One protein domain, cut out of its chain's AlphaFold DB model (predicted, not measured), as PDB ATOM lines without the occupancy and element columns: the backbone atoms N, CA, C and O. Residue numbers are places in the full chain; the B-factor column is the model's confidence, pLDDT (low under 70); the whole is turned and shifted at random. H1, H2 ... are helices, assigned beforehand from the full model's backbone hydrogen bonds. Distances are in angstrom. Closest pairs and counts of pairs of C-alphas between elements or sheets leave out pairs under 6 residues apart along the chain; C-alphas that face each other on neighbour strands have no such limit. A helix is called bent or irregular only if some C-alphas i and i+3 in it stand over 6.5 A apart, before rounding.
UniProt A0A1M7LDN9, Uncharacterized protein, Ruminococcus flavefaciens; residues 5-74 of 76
ATOM      1  N   PHE A   5      49.038 -33.645 -26.695       72.38
ATOM      2  CA  PHE A   5      48.503 -35.001 -26.786       72.38
ATOM      3  C   PHE A   5      47.014 -34.991 -27.163       72.38
ATOM      4  O   PHE A   5      46.623 -35.685 -28.102       72.38
ATOM      5  N   THR A   6      46.199 -34.120 -26.558       74.06
ATOM      6  CA  THR A   6      44.789 -33.941 -26.967       74.06
ATOM      7  C   THR A   6      44.672 -33.521 -28.442       74.06
ATOM      8  O   THR A   6      43.857 -34.061 -29.192       74.06
ATOM      9  N   PHE A   7      45.523 -32.594 -28.898       76.50
ATOM     10  CA  PHE A   7      45.560 -32.171 -30.304       76.50
ATOM     11  C   PHE A   7      45.957 -33.308 -31.260       76.50
ATOM     12  O   PHE A   7      45.340 -33.472 -32.315       76.50
ATOM     13  N   GLN A   8      46.947 -34.121 -30.886       76.00
ATOM     14  CA  GLN A   8      47.379 -35.279 -31.673       76.00
ATOM     15  C   GLN A   8      46.272 -36.329 -31.813       76.00
ATOM     16  O   GLN A   8      46.043 -36.804 -32.922       76.00
ATOM     17  N   ILE A   9      45.536 -36.637 -30.740       78.50
ATOM     18  CA  ILE A   9      44.409 -37.584 -30.791       78.50
ATOM     19  C   ILE A   9      43.343 -37.119 -31.787       78.50
ATOM     20  O   ILE A   9      42.876 -37.910 -32.609       78.50
ATOM     21  N   ILE A  10      42.982 -35.834 -31.748       76.50
ATOM     22  CA  ILE A  10      41.990 -35.266 -32.669       76.50
ATOM     23  C   ILE A  10      42.482 -35.373 -34.118       76.50
ATOM     24  O   ILE A  10      41.733 -35.822 -34.987       76.50
ATOM     25  N   LEU A  11      43.743 -35.019 -34.387       80.00
ATOM     26  CA  LEU A  11      44.329 -35.140 -35.725       80.00
ATOM     27  C   LEU A  11      44.391 -36.591 -36.214       80.00
ATOM     28  O   LEU A  11      44.078 -36.846 -37.377       80.00
ATOM     29  N   CYS A  12      44.736 -37.544 -35.346       82.38
ATOM     30  CA  CYS A  12      44.705 -38.970 -35.671       82.38
ATOM     31  C   CYS A  12      43.284 -39.435 -36.020       82.38
ATOM     32  O   CYS A  12      43.103 -40.146 -37.008       82.38
ATOM     33  N   GLY A  13      42.272 -38.992 -35.267       80.25
ATOM     34  CA  GLY A  13      40.868 -39.293 -35.549       80.25
ATOM     35  C   GLY A  13      40.398 -38.732 -36.894       80.25
ATOM     36  O   GLY A  13      39.816 -39.460 -37.699       80.25
ATOM     37  N   ILE A  14      40.706 -37.464 -37.182       85.94
ATOM     38  CA  ILE A  14      40.375 -36.826 -38.465       85.94
ATOM     39  C   ILE A  14      41.102 -37.527 -39.621       85.94
ATOM     40  O   ILE A  14      40.480 -37.854 -40.630       85.94
ATOM     41  N   GLY A  15      42.399 -37.807 -39.466       86.00
ATOM     42  CA  GLY A  15      43.199 -38.512 -40.467       86.00
ATOM     43  C   GLY A  15      42.645 -39.902 -40.781       86.00
ATOM     44  O   GLY A  15      42.491 -40.253 -41.949       86.00
ATOM     45  N   TYR A  16      42.254 -40.658 -39.752       84.56
ATOM     46  CA  TYR A  16      41.612 -41.963 -39.906       84.56
ATOM     47  C   TYR A  16      40.322 -41.872 -40.733       84.56
ATOM     48  O   TYR A  16      40.137 -42.643 -41.676       84.56
ATOM     49  N   ILE A  17      39.458 -40.895 -40.438       85.12
ATOM     50  CA  ILE A  17      38.215 -40.672 -41.190       85.12
ATOM     51  C   ILE A  17      38.516 -40.348 -42.661       85.12
ATOM     52  O   ILE A  17      37.914 -40.947 -43.552       85.12
ATOM     53  N   ILE A  18      39.464 -39.444 -42.929       87.69
ATOM     54  CA  ILE A  18      39.833 -39.039 -44.296       87.69
ATOM     55  C   ILE A  18      40.368 -40.228 -45.102       87.69
ATOM     56  O   ILE A  18      39.956 -40.418 -46.248       87.69
ATOM     57  N   ILE A  19      41.245 -41.046 -44.511       89.19
ATOM     58  CA  ILE A  19      41.799 -42.242 -45.164       89.19
ATOM     59  C   ILE A  19      40.671 -43.185 -45.580       89.19
ATOM     60  O   ILE A  19      40.622 -43.628 -46.728       89.19
ATOM     61  N   TRP A  20      39.729 -43.449 -44.678       88.50
ATOM     62  CA  TRP A  20      38.590 -44.310 -44.965       88.50
ATOM     63  C   TRP A  20      37.697 -43.743 -46.072       88.50
ATOM     64  O   TRP A  20      37.376 -44.464 -47.018       88.50
ATOM     65  N   PHE A  21      37.364 -42.451 -46.028       88.44
ATOM     66  CA  PHE A  21      36.638 -41.797 -47.123       88.44
ATOM     67  C   PHE A  21      37.369 -41.923 -48.468       88.44
ATOM     68  O   PHE A  21      36.734 -42.211 -49.486       88.44
ATOM     69  N   GLY A  22      38.696 -41.768 -48.478       90.25
ATOM     70  CA  GLY A  22      39.526 -41.958 -49.667       90.25
ATOM     71  C   GLY A  22      39.456 -43.385 -50.217       90.25
ATOM     72  O   GLY A  22      39.228 -43.571 -51.412       90.25
ATOM     73  N   ILE A  23      39.577 -44.393 -49.347       90.69
ATOM     74  CA  ILE A  23      39.457 -45.811 -49.724       90.69
ATOM     75  C   ILE A  23      38.070 -46.091 -50.312       90.69
ATOM     76  O   ILE A  23      37.977 -46.678 -51.388       90.69
ATOM     77  N   TYR A  24      36.996 -45.624 -49.663       91.50
ATOM     78  CA  TYR A  24      35.630 -45.787 -50.172       91.50
ATOM     79  C   TYR A  24      35.485 -45.221 -51.585       91.50
ATOM     80  O   TYR A  24      34.971 -45.898 -52.476       91.50
ATOM     81  N   PHE A  25      35.959 -43.992 -51.800       92.62
ATOM     82  CA  PHE A  25      35.851 -43.316 -53.088       92.62
ATOM     83  C   PHE A  25      36.629 -44.046 -54.190       92.62
ATOM     84  O   PHE A  25      36.107 -44.244 -55.289       92.62
ATOM     85  N   LEU A  26      37.852 -44.499 -53.894       93.75
ATOM     86  CA  LEU A  26      38.663 -45.280 -54.829       93.75
ATOM     87  C   LEU A  26      37.991 -46.610 -55.185       93.75
ATOM     88  O   LEU A  26      37.907 -46.953 -56.367       93.75
ATOM     89  N   CYS A  27      37.458 -47.327 -54.193       91.69
ATOM     90  CA  CYS A  27      36.725 -48.568 -54.423       91.69
ATOM     91  C   CYS A  27      35.455 -48.335 -55.246       91.69
ATOM     92  O   CYS A  27      35.193 -49.098 -56.171       91.69
ATOM     93  N   ALA A  28      34.696 -47.273 -54.963       92.62
ATOM     94  CA  ALA A  28      33.494 -46.922 -55.719       92.62
ATOM     95  C   ALA A  28      33.822 -46.624 -57.181       92.62
ATOM     96  O   ALA A  28      33.197 -47.188 -58.078       92.62
ATOM     97  N   LYS A  29      34.859 -45.817 -57.428       93.19
ATOM     98  CA  LYS A  29      35.330 -45.516 -58.782       93.19
ATOM     99  C   LYS A  29      35.751 -46.781 -59.537       93.19
ATOM    100  O   LYS A  29      35.382 -46.944 -60.696       93.19
ATOM    101  N   ALA A  30      36.499 -47.676 -58.890       90.88
ATOM    102  CA  ALA A  30      36.914 -48.941 -59.494       90.88
ATOM    103  C   ALA A  30      35.715 -49.853 -59.814       90.88
ATOM    104  O   ALA A  30      35.678 -50.468 -60.878       90.88
ATOM    105  N   HIS A  31      34.720 -49.909 -58.923       91.44
ATOM    106  CA  HIS A  31      33.520 -50.720 -59.120       91.44
ATOM    107  C   HIS A  31      32.643 -50.211 -60.265       91.44
ATOM    108  O   HIS A  31      32.147 -51.021 -61.042       91.44
ATOM    109  N   ILE A  32      32.477 -48.889 -60.374       92.75
ATOM    110  CA  ILE A  32      31.728 -48.255 -61.466       92.75
ATOM    111  C   ILE A  32      32.398 -48.562 -62.801       92.75
ATOM    112  O   ILE A  32      31.750 -49.095 -63.692       92.75
ATOM    113  N   ARG A  33      33.712 -48.329 -62.903       93.19
ATOM    114  CA  ARG A  33      34.461 -48.601 -64.134       93.19
ATOM    115  C   ARG A  33      34.359 -50.067 -64.567       93.19
ATOM    116  O   ARG A  33      34.167 -50.347 -65.741       93.19
ATOM    117  N   ARG A  34      34.461 -51.005 -63.622       92.62
ATOM    118  CA  ARG A  34      34.306 -52.437 -63.915       92.62
ATOM    119  C   ARG A  34      32.897 -52.776 -64.413       92.62
ATOM    120  O   ARG A  34      32.759 -53.612 -65.297       92.62
ATOM    121  N   ALA A  35      31.868 -52.161 -63.835       92.25
ATOM    122  CA  ALA A  35      30.489 -52.366 -64.261       92.25
ATOM    123  C   ALA A  35      30.260 -51.815 -65.680       92.25
ATOM    124  O   ALA A  35      29.685 -52.508 -66.514       92.25
ATOM    125  N   GLU A  36      30.812 -50.637 -65.993       93.06
ATOM    126  CA  GLU A  36      30.804 -50.062 -67.347       93.06
ATOM    127  C   GLU A  36      31.499 -50.978 -68.368       93.06
ATOM    128  O   GLU A  36      30.942 -51.243 -69.430       93.06
ATOM    129  N   GLU A  37      32.678 -51.520 -68.038       95.75
ATOM    130  CA  GLU A  37      33.426 -52.451 -68.903       95.75
ATOM    131  C   GLU A  37      32.655 -53.762 -69.173       95.75
ATOM    132  O   GLU A  37      32.813 -54.365 -70.236       95.75
ATOM    133  N   ASN A  38      31.783 -54.173 -68.247       94.19
ATOM    134  CA  ASN A  38      30.975 -55.390 -68.346       94.19
ATOM    135  C   ASN A  38      29.538 -55.157 -68.855       94.19
ATOM    136  O   ASN A  38      28.796 -56.126 -69.003       94.19
ATOM    137  N   ASN A  39      29.136 -53.911 -69.143       92.56
ATOM    138  CA  ASN A  39      27.741 -53.522 -69.413       92.56
ATOM    139  C   ASN A  39      26.754 -53.924 -68.291       92.56
ATOM    140  O   ASN A  39      25.621 -54.326 -68.558       92.56
ATOM    141  N   GLU A  40      27.180 -53.815 -67.033       92.75
ATOM    142  CA  GLU A  40      26.379 -54.111 -65.840       92.75
ATOM    143  C   GLU A  40      26.041 -52.827 -65.062       92.75
ATOM    144  O   GLU A  40      26.740 -51.817 -65.151       92.75
ATOM    145  N   GLU A  41      24.988 -52.865 -64.241       90.25
ATOM    146  CA  GLU A  41      24.709 -51.779 -63.297       90.25
ATOM    147  C   GLU A  41      25.619 -51.879 -62.056       90.25
ATOM    148  O   GLU A  41      25.713 -52.941 -61.431       90.25
ATOM    149  N   PRO A  42      26.280 -50.785 -61.637       87.50
ATOM    150  CA  PRO A  42      27.145 -50.810 -60.467       87.50
ATOM    151  C   PRO A  42      26.345 -50.915 -59.160       87.50
ATOM    152  O   PRO A  42      25.627 -49.994 -58.764       87.50
ATOM    153  N   ASP A  43      26.550 -52.002 -58.411       89.44
ATOM    154  CA  ASP A  43      25.948 -52.187 -57.084       89.44
ATOM    155  C   ASP A  43      26.705 -51.418 -55.984       89.44
ATOM    156  O   ASP A  43      27.504 -51.949 -55.203       89.44
ATOM    157  N   LEU A  44      26.413 -50.120 -55.894       88.69
ATOM    158  CA  LEU A  44      26.961 -49.238 -54.860       88.69
ATOM    159  C   LEU A  44      26.390 -49.516 -53.460       88.69
ATOM    160  O   LEU A  44      27.012 -49.142 -52.460       88.69
ATOM    161  N   LYS A  45      25.217 -50.161 -53.355       89.56
ATOM    162  CA  LYS A  45      24.614 -50.496 -52.055       89.56
ATOM    163  C   LYS A  45      25.445 -51.564 -51.360       89.56
ATOM    164  O   LYS A  45      25.829 -51.376 -50.205       89.56
ATOM    165  N   ARG A  46      25.780 -52.640 -52.073       86.69
ATOM    166  CA  ARG A  46      26.639 -53.703 -51.545       86.69
ATOM    167  C   ARG A  46      28.020 -53.179 -51.179       86.69
ATOM    168  O   ARG A  46      28.507 -53.491 -50.095       86.69
ATOM    169  N   LEU A  47      28.613 -52.330 -52.022       89.06
ATOM    170  CA  LEU A  47      29.902 -51.709 -51.722       89.06
ATOM    171  C   LEU A  47      29.868 -50.921 -50.403       89.06
ATOM    172  O   LEU A  47      30.762 -51.072 -49.572       89.06
ATOM    173  N   ARG A  48      28.818 -50.121 -50.182       89.31
ATOM    174  CA  ARG A  48      28.636 -49.357 -48.940       89.31
ATOM    175  C   ARG A  48      28.534 -50.263 -47.715       89.31
ATOM    176  O   ARG A  48      29.160 -49.971 -46.702       89.31
ATOM    177  N   ILE A  49      27.775 -51.354 -47.804       91.62
ATOM    178  CA  ILE A  49      27.630 -52.316 -46.701       91.62
ATOM    179  C   ILE A  49      28.984 -52.961 -46.386       91.62
ATOM    180  O   ILE A  49      29.414 -52.929 -45.234       91.62
ATOM    181  N   CYS A  50      29.690 -53.476 -47.399       89.25
ATOM    182  CA  CYS A  50      31.021 -54.066 -47.229       89.25
ATOM    183  C   CYS A  50      32.005 -53.081 -46.589       89.25
ATOM    184  O   CYS A  50      32.797 -53.464 -45.728       89.25
ATOM    185  N   PHE A  51      31.936 -51.811 -46.987       90.69
ATOM    186  CA  PHE A  51      32.773 -50.759 -46.437       90.69
ATOM    187  C   PHE A  51      32.472 -50.493 -44.955       90.69
ATOM    188  O   PHE A  51      33.393 -50.490 -44.143       90.69
ATOM    189  N   ILE A  52      31.195 -50.342 -44.584       89.38
ATOM    190  CA  ILE A  52      30.780 -50.142 -43.184       89.38
ATOM    191  C   ILE A  52      31.219 -51.326 -42.316       89.38
ATOM    192  O   ILE A  52      31.777 -51.125 -41.241       89.38
ATOM    193  N   VAL A  53      31.014 -52.559 -42.789       92.44
ATOM    194  CA  VAL A  53      31.429 -53.773 -42.072       92.44
ATOM    195  C   VAL A  53      32.949 -53.816 -41.900       92.44
ATOM    196  O   VAL A  53      33.430 -54.057 -40.795       92.44
ATOM    197  N   SER A  54      33.711 -53.525 -42.959       90.00
ATOM    198  CA  SER A  54      35.181 -53.492 -42.895       90.00
ATOM    199  C   SER A  54      35.683 -52.427 -41.920       90.00
ATOM    200  O   SER A  54      36.601 -52.686 -41.143       90.00
ATOM    201  N   TRP A  55      35.054 -51.249 -41.929       88.56
ATOM    202  CA  TRP A  55      35.364 -50.166 -41.001       88.56
ATOM    203  C   TRP A  55      35.101 -50.571 -39.551       88.56
ATOM    204  O   TRP A  55      35.971 -50.362 -38.711       88.56
ATOM    205  N   LEU A  56      33.953 -51.194 -39.260       89.75
ATOM    206  CA  LEU A  56      33.617 -51.670 -37.914       89.75
ATOM    207  C   LEU A  56      34.643 -52.686 -37.403       89.75
ATOM    208  O   LEU A  56      35.150 -52.521 -36.298       89.75
ATOM    209  N   ILE A  57      34.996 -53.689 -38.214       91.50
ATOM    210  CA  ILE A  57      35.971 -54.726 -37.836       91.50
ATOM    211  C   ILE A  57      37.330 -54.101 -37.508       91.50
ATOM    212  O   ILE A  57      37.900 -54.361 -36.447       91.50
ATOM    213  N   ILE A  58      37.844 -53.257 -38.405       88.88
ATOM    214  CA  ILE A  58      39.152 -52.625 -38.225       88.88
ATOM    215  C   ILE A  58      39.126 -51.665 -37.033       88.88
ATOM    216  O   ILE A  58      40.048 -51.680 -36.221       88.88
ATOM    217  N   HIS A  59      38.064 -50.873 -36.878       86.56
ATOM    218  CA  HIS A  59      37.932 -49.957 -35.751       86.56
ATOM    219  C   HIS A  59      37.885 -50.705 -34.413       86.56
ATOM    220  O   HIS A  59      38.603 -50.334 -33.487       86.56
ATOM    221  N   SER A  60      37.123 -51.800 -34.320       86.81
ATOM    222  CA  SER A  60      37.105 -52.663 -33.135       86.81
ATOM    223  C   SER A  60      38.483 -53.248 -32.826       86.81
ATOM    224  O   SER A  60      38.881 -53.269 -31.662       86.81
ATOM    225  N   PHE A  61      39.238 -53.662 -33.849       86.88
ATOM    226  CA  PHE A  61      40.606 -54.146 -33.670       86.88
ATOM    227  C   PHE A  61      41.548 -53.049 -33.156       86.88
ATOM    228  O   PHE A  61      42.317 -53.297 -32.233       86.88
ATOM    229  N   PHE A  62      41.459 -51.824 -33.686       82.81
ATOM    230  CA  PHE A  62      42.249 -50.685 -33.202       82.81
ATOM    231  C   PHE A  62      41.913 -50.303 -31.759       82.81
ATOM    232  O   PHE A  62      42.824 -50.043 -30.977       82.81
ATOM    233  N   VAL A  63      40.628 -50.288 -31.390       83.56
ATOM    234  CA  VAL A  63      40.198 -50.027 -30.007       83.56
ATOM    235  C   VAL A  63      40.736 -51.108 -29.072       83.56
ATOM    236  O   VAL A  63      41.315 -50.786 -28.036       83.56
ATOM    237  N   TRP A  64      40.600 -52.381 -29.451       87.38
ATOM    238  CA  TRP A  64      41.146 -53.492 -28.676       87.38
ATOM    239  C   TRP A  64      42.671 -53.400 -28.535       87.38
ATOM    240  O   TRP A  64      43.179 -53.485 -27.420       87.38
ATOM    241  N   LEU A  65      43.394 -53.138 -29.628       81.69
ATOM    242  CA  LEU A  65      44.847 -52.961 -29.613       81.69
ATOM    243  C   LEU A  65      45.261 -51.779 -28.726       81.69
ATOM    244  O   LEU A  65      46.235 -51.886 -27.991       81.69
ATOM    245  N   GLY A  66      44.512 -50.672 -28.744       78.31
ATOM    246  CA  GLY A  66      44.735 -49.540 -27.842       78.31
ATOM    247  C   GLY A  66      44.560 -49.917 -26.368       78.31
ATOM    248  O   GLY A  66      45.374 -49.537 -25.524       78.31
ATOM    249  N   ILE A  67      43.543 -50.722 -26.050       81.00
ATOM    250  CA  ILE A  67      43.333 -51.257 -24.697       81.00
ATOM    251  C   ILE A  67      44.482 -52.194 -24.297       81.00
ATOM    252  O   ILE A  67      44.989 -52.098 -23.185       81.00
ATOM    253  N   GLU A  68      44.935 -53.078 -25.182       81.00
ATOM    254  CA  GLU A  68      46.073 -53.957 -24.884       81.00
ATOM    255  C   GLU A  68      47.377 -53.170 -24.697       81.00
ATOM    256  O   GLU A  68      48.080 -53.384 -23.715       81.00
ATOM    257  N   LEU A  69      47.666 -52.184 -25.551       71.88
ATOM    258  CA  LEU A  69      48.849 -51.327 -25.407       71.88
ATOM    259  C   LEU A  69      48.858 -50.559 -24.080       71.88
ATOM    260  O   LEU A  69      49.904 -50.444 -23.448       71.88
ATOM    261  N   THR A  70      47.700 -50.071 -23.630       72.19
ATOM    262  CA  THR A  70      47.587 -49.392 -22.324       72.19
ATOM    263  C   THR A  70      47.737 -50.344 -21.137       72.19
ATOM    264  O   THR A  70      48.242 -49.926 -20.100       72.19
ATOM    265  N   LYS A  71      47.371 -51.626 -21.277       76.56
ATOM    266  CA  LYS A  71      47.659 -52.655 -20.261       76.56
ATOM    267  C   LYS A  71      49.144 -53.014 -20.198       76.56
ATOM    268  O   LYS A  71      49.657 -53.269 -19.114       76.56
ATOM    269  N   TRP A  72      49.813 -53.080 -21.350       69.06
ATOM    270  CA  TRP A  72      51.228 -53.459 -21.443       69.06
ATOM    271  C   TRP A  72      52.152 -52.307 -21.046       69.06
ATOM    272  O   TRP A  72      53.218 -52.545 -20.493       69.06
ATOM    273  N   GLY A  73      51.722 -51.064 -21.272       59.84
ATOM    274  CA  GLY A  73      52.328 -49.856 -20.713       59.84
ATOM    275  C   GLY A  73      51.838 -49.533 -19.300       59.84
ATOM    276  O   GLY A  73      51.695 -48.355 -18.984       59.84
ATOM    277  N   GLY A  74      51.514 -50.556 -18.494       47.53
ATOM    278  CA  GLY A  74      51.122 -50.405 -17.091       47.53
ATOM    279  C   GLY A  74      52.111 -49.533 -16.298       47.53
ATOM    280  O   GLY A  74      53.249 -49.366 -16.729       47.53
TER     281      GLY A  74
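AT A GLANCE: This is residues 5 to 74 of the 76 residues of an uncharacterized protein of Ruminococcus flavefaciens (UniProt A0A1M7LDN9). Two long helices, H1 and H2, make a helical hairpin: the first runs out, the chain turns in a tight link, and the second runs back beside it. The two come together along part of their lengths and spread apart like a narrow V towards the ends of the printed part, where residues 5 to 15 of H1 and residues 60 to 74, of which 60 to 72 belong to H2, stand free. The printed part has 70 residues, with two named helices, H1 then H2, and no named strand; its class is all helix. It is a rod spanning 57 by 22 by 14 A, only just extended, close to loose, with a radius of gyration of the C-alphas of 16.8 A.

HOW THE PARTS SIT: H1, residues 5 to 38, and H2, residues 44 to 72, form a helical hairpin. They run opposite ways at a shallow tilt of 29 degrees, with their centres 14.0 A apart. They touch, with 7 pairs of C-alphas within 8 A; the closest C-alphas are those of Tyr 24 and Phe 51, 6.8 A apart. H1 touches H2 with residues 20 to 31 alone, and H2 touches H1 with residues 44 to 55 alone. In both H1 and H2, every O i to N i+4 pair is within hydrogen-bond range.

IN THESE COORDINATES: H1 begins at C-alpha 5, at (48.503, -35.001, -26.786), and ends at C-alpha 38, at (30.975, -55.390, -68.346), 49.5 A from first to last C-alpha. H2 measures 41.5 A from C-alpha 44, at (26.961, -49.238, -54.860), to C-alpha 72, at (51.228, -53.459, -21.443). Neither helix is bent.

THE WHOLE: The C-alphas of Asn 39 and Gly 74 are the two farthest apart, at 57.4 A. The link from H1 to H2, 5 residues, is tight, and the printed part has no cut. The mean pLDDT of the printed part is 85.6; residues 72 to 74 are under 70.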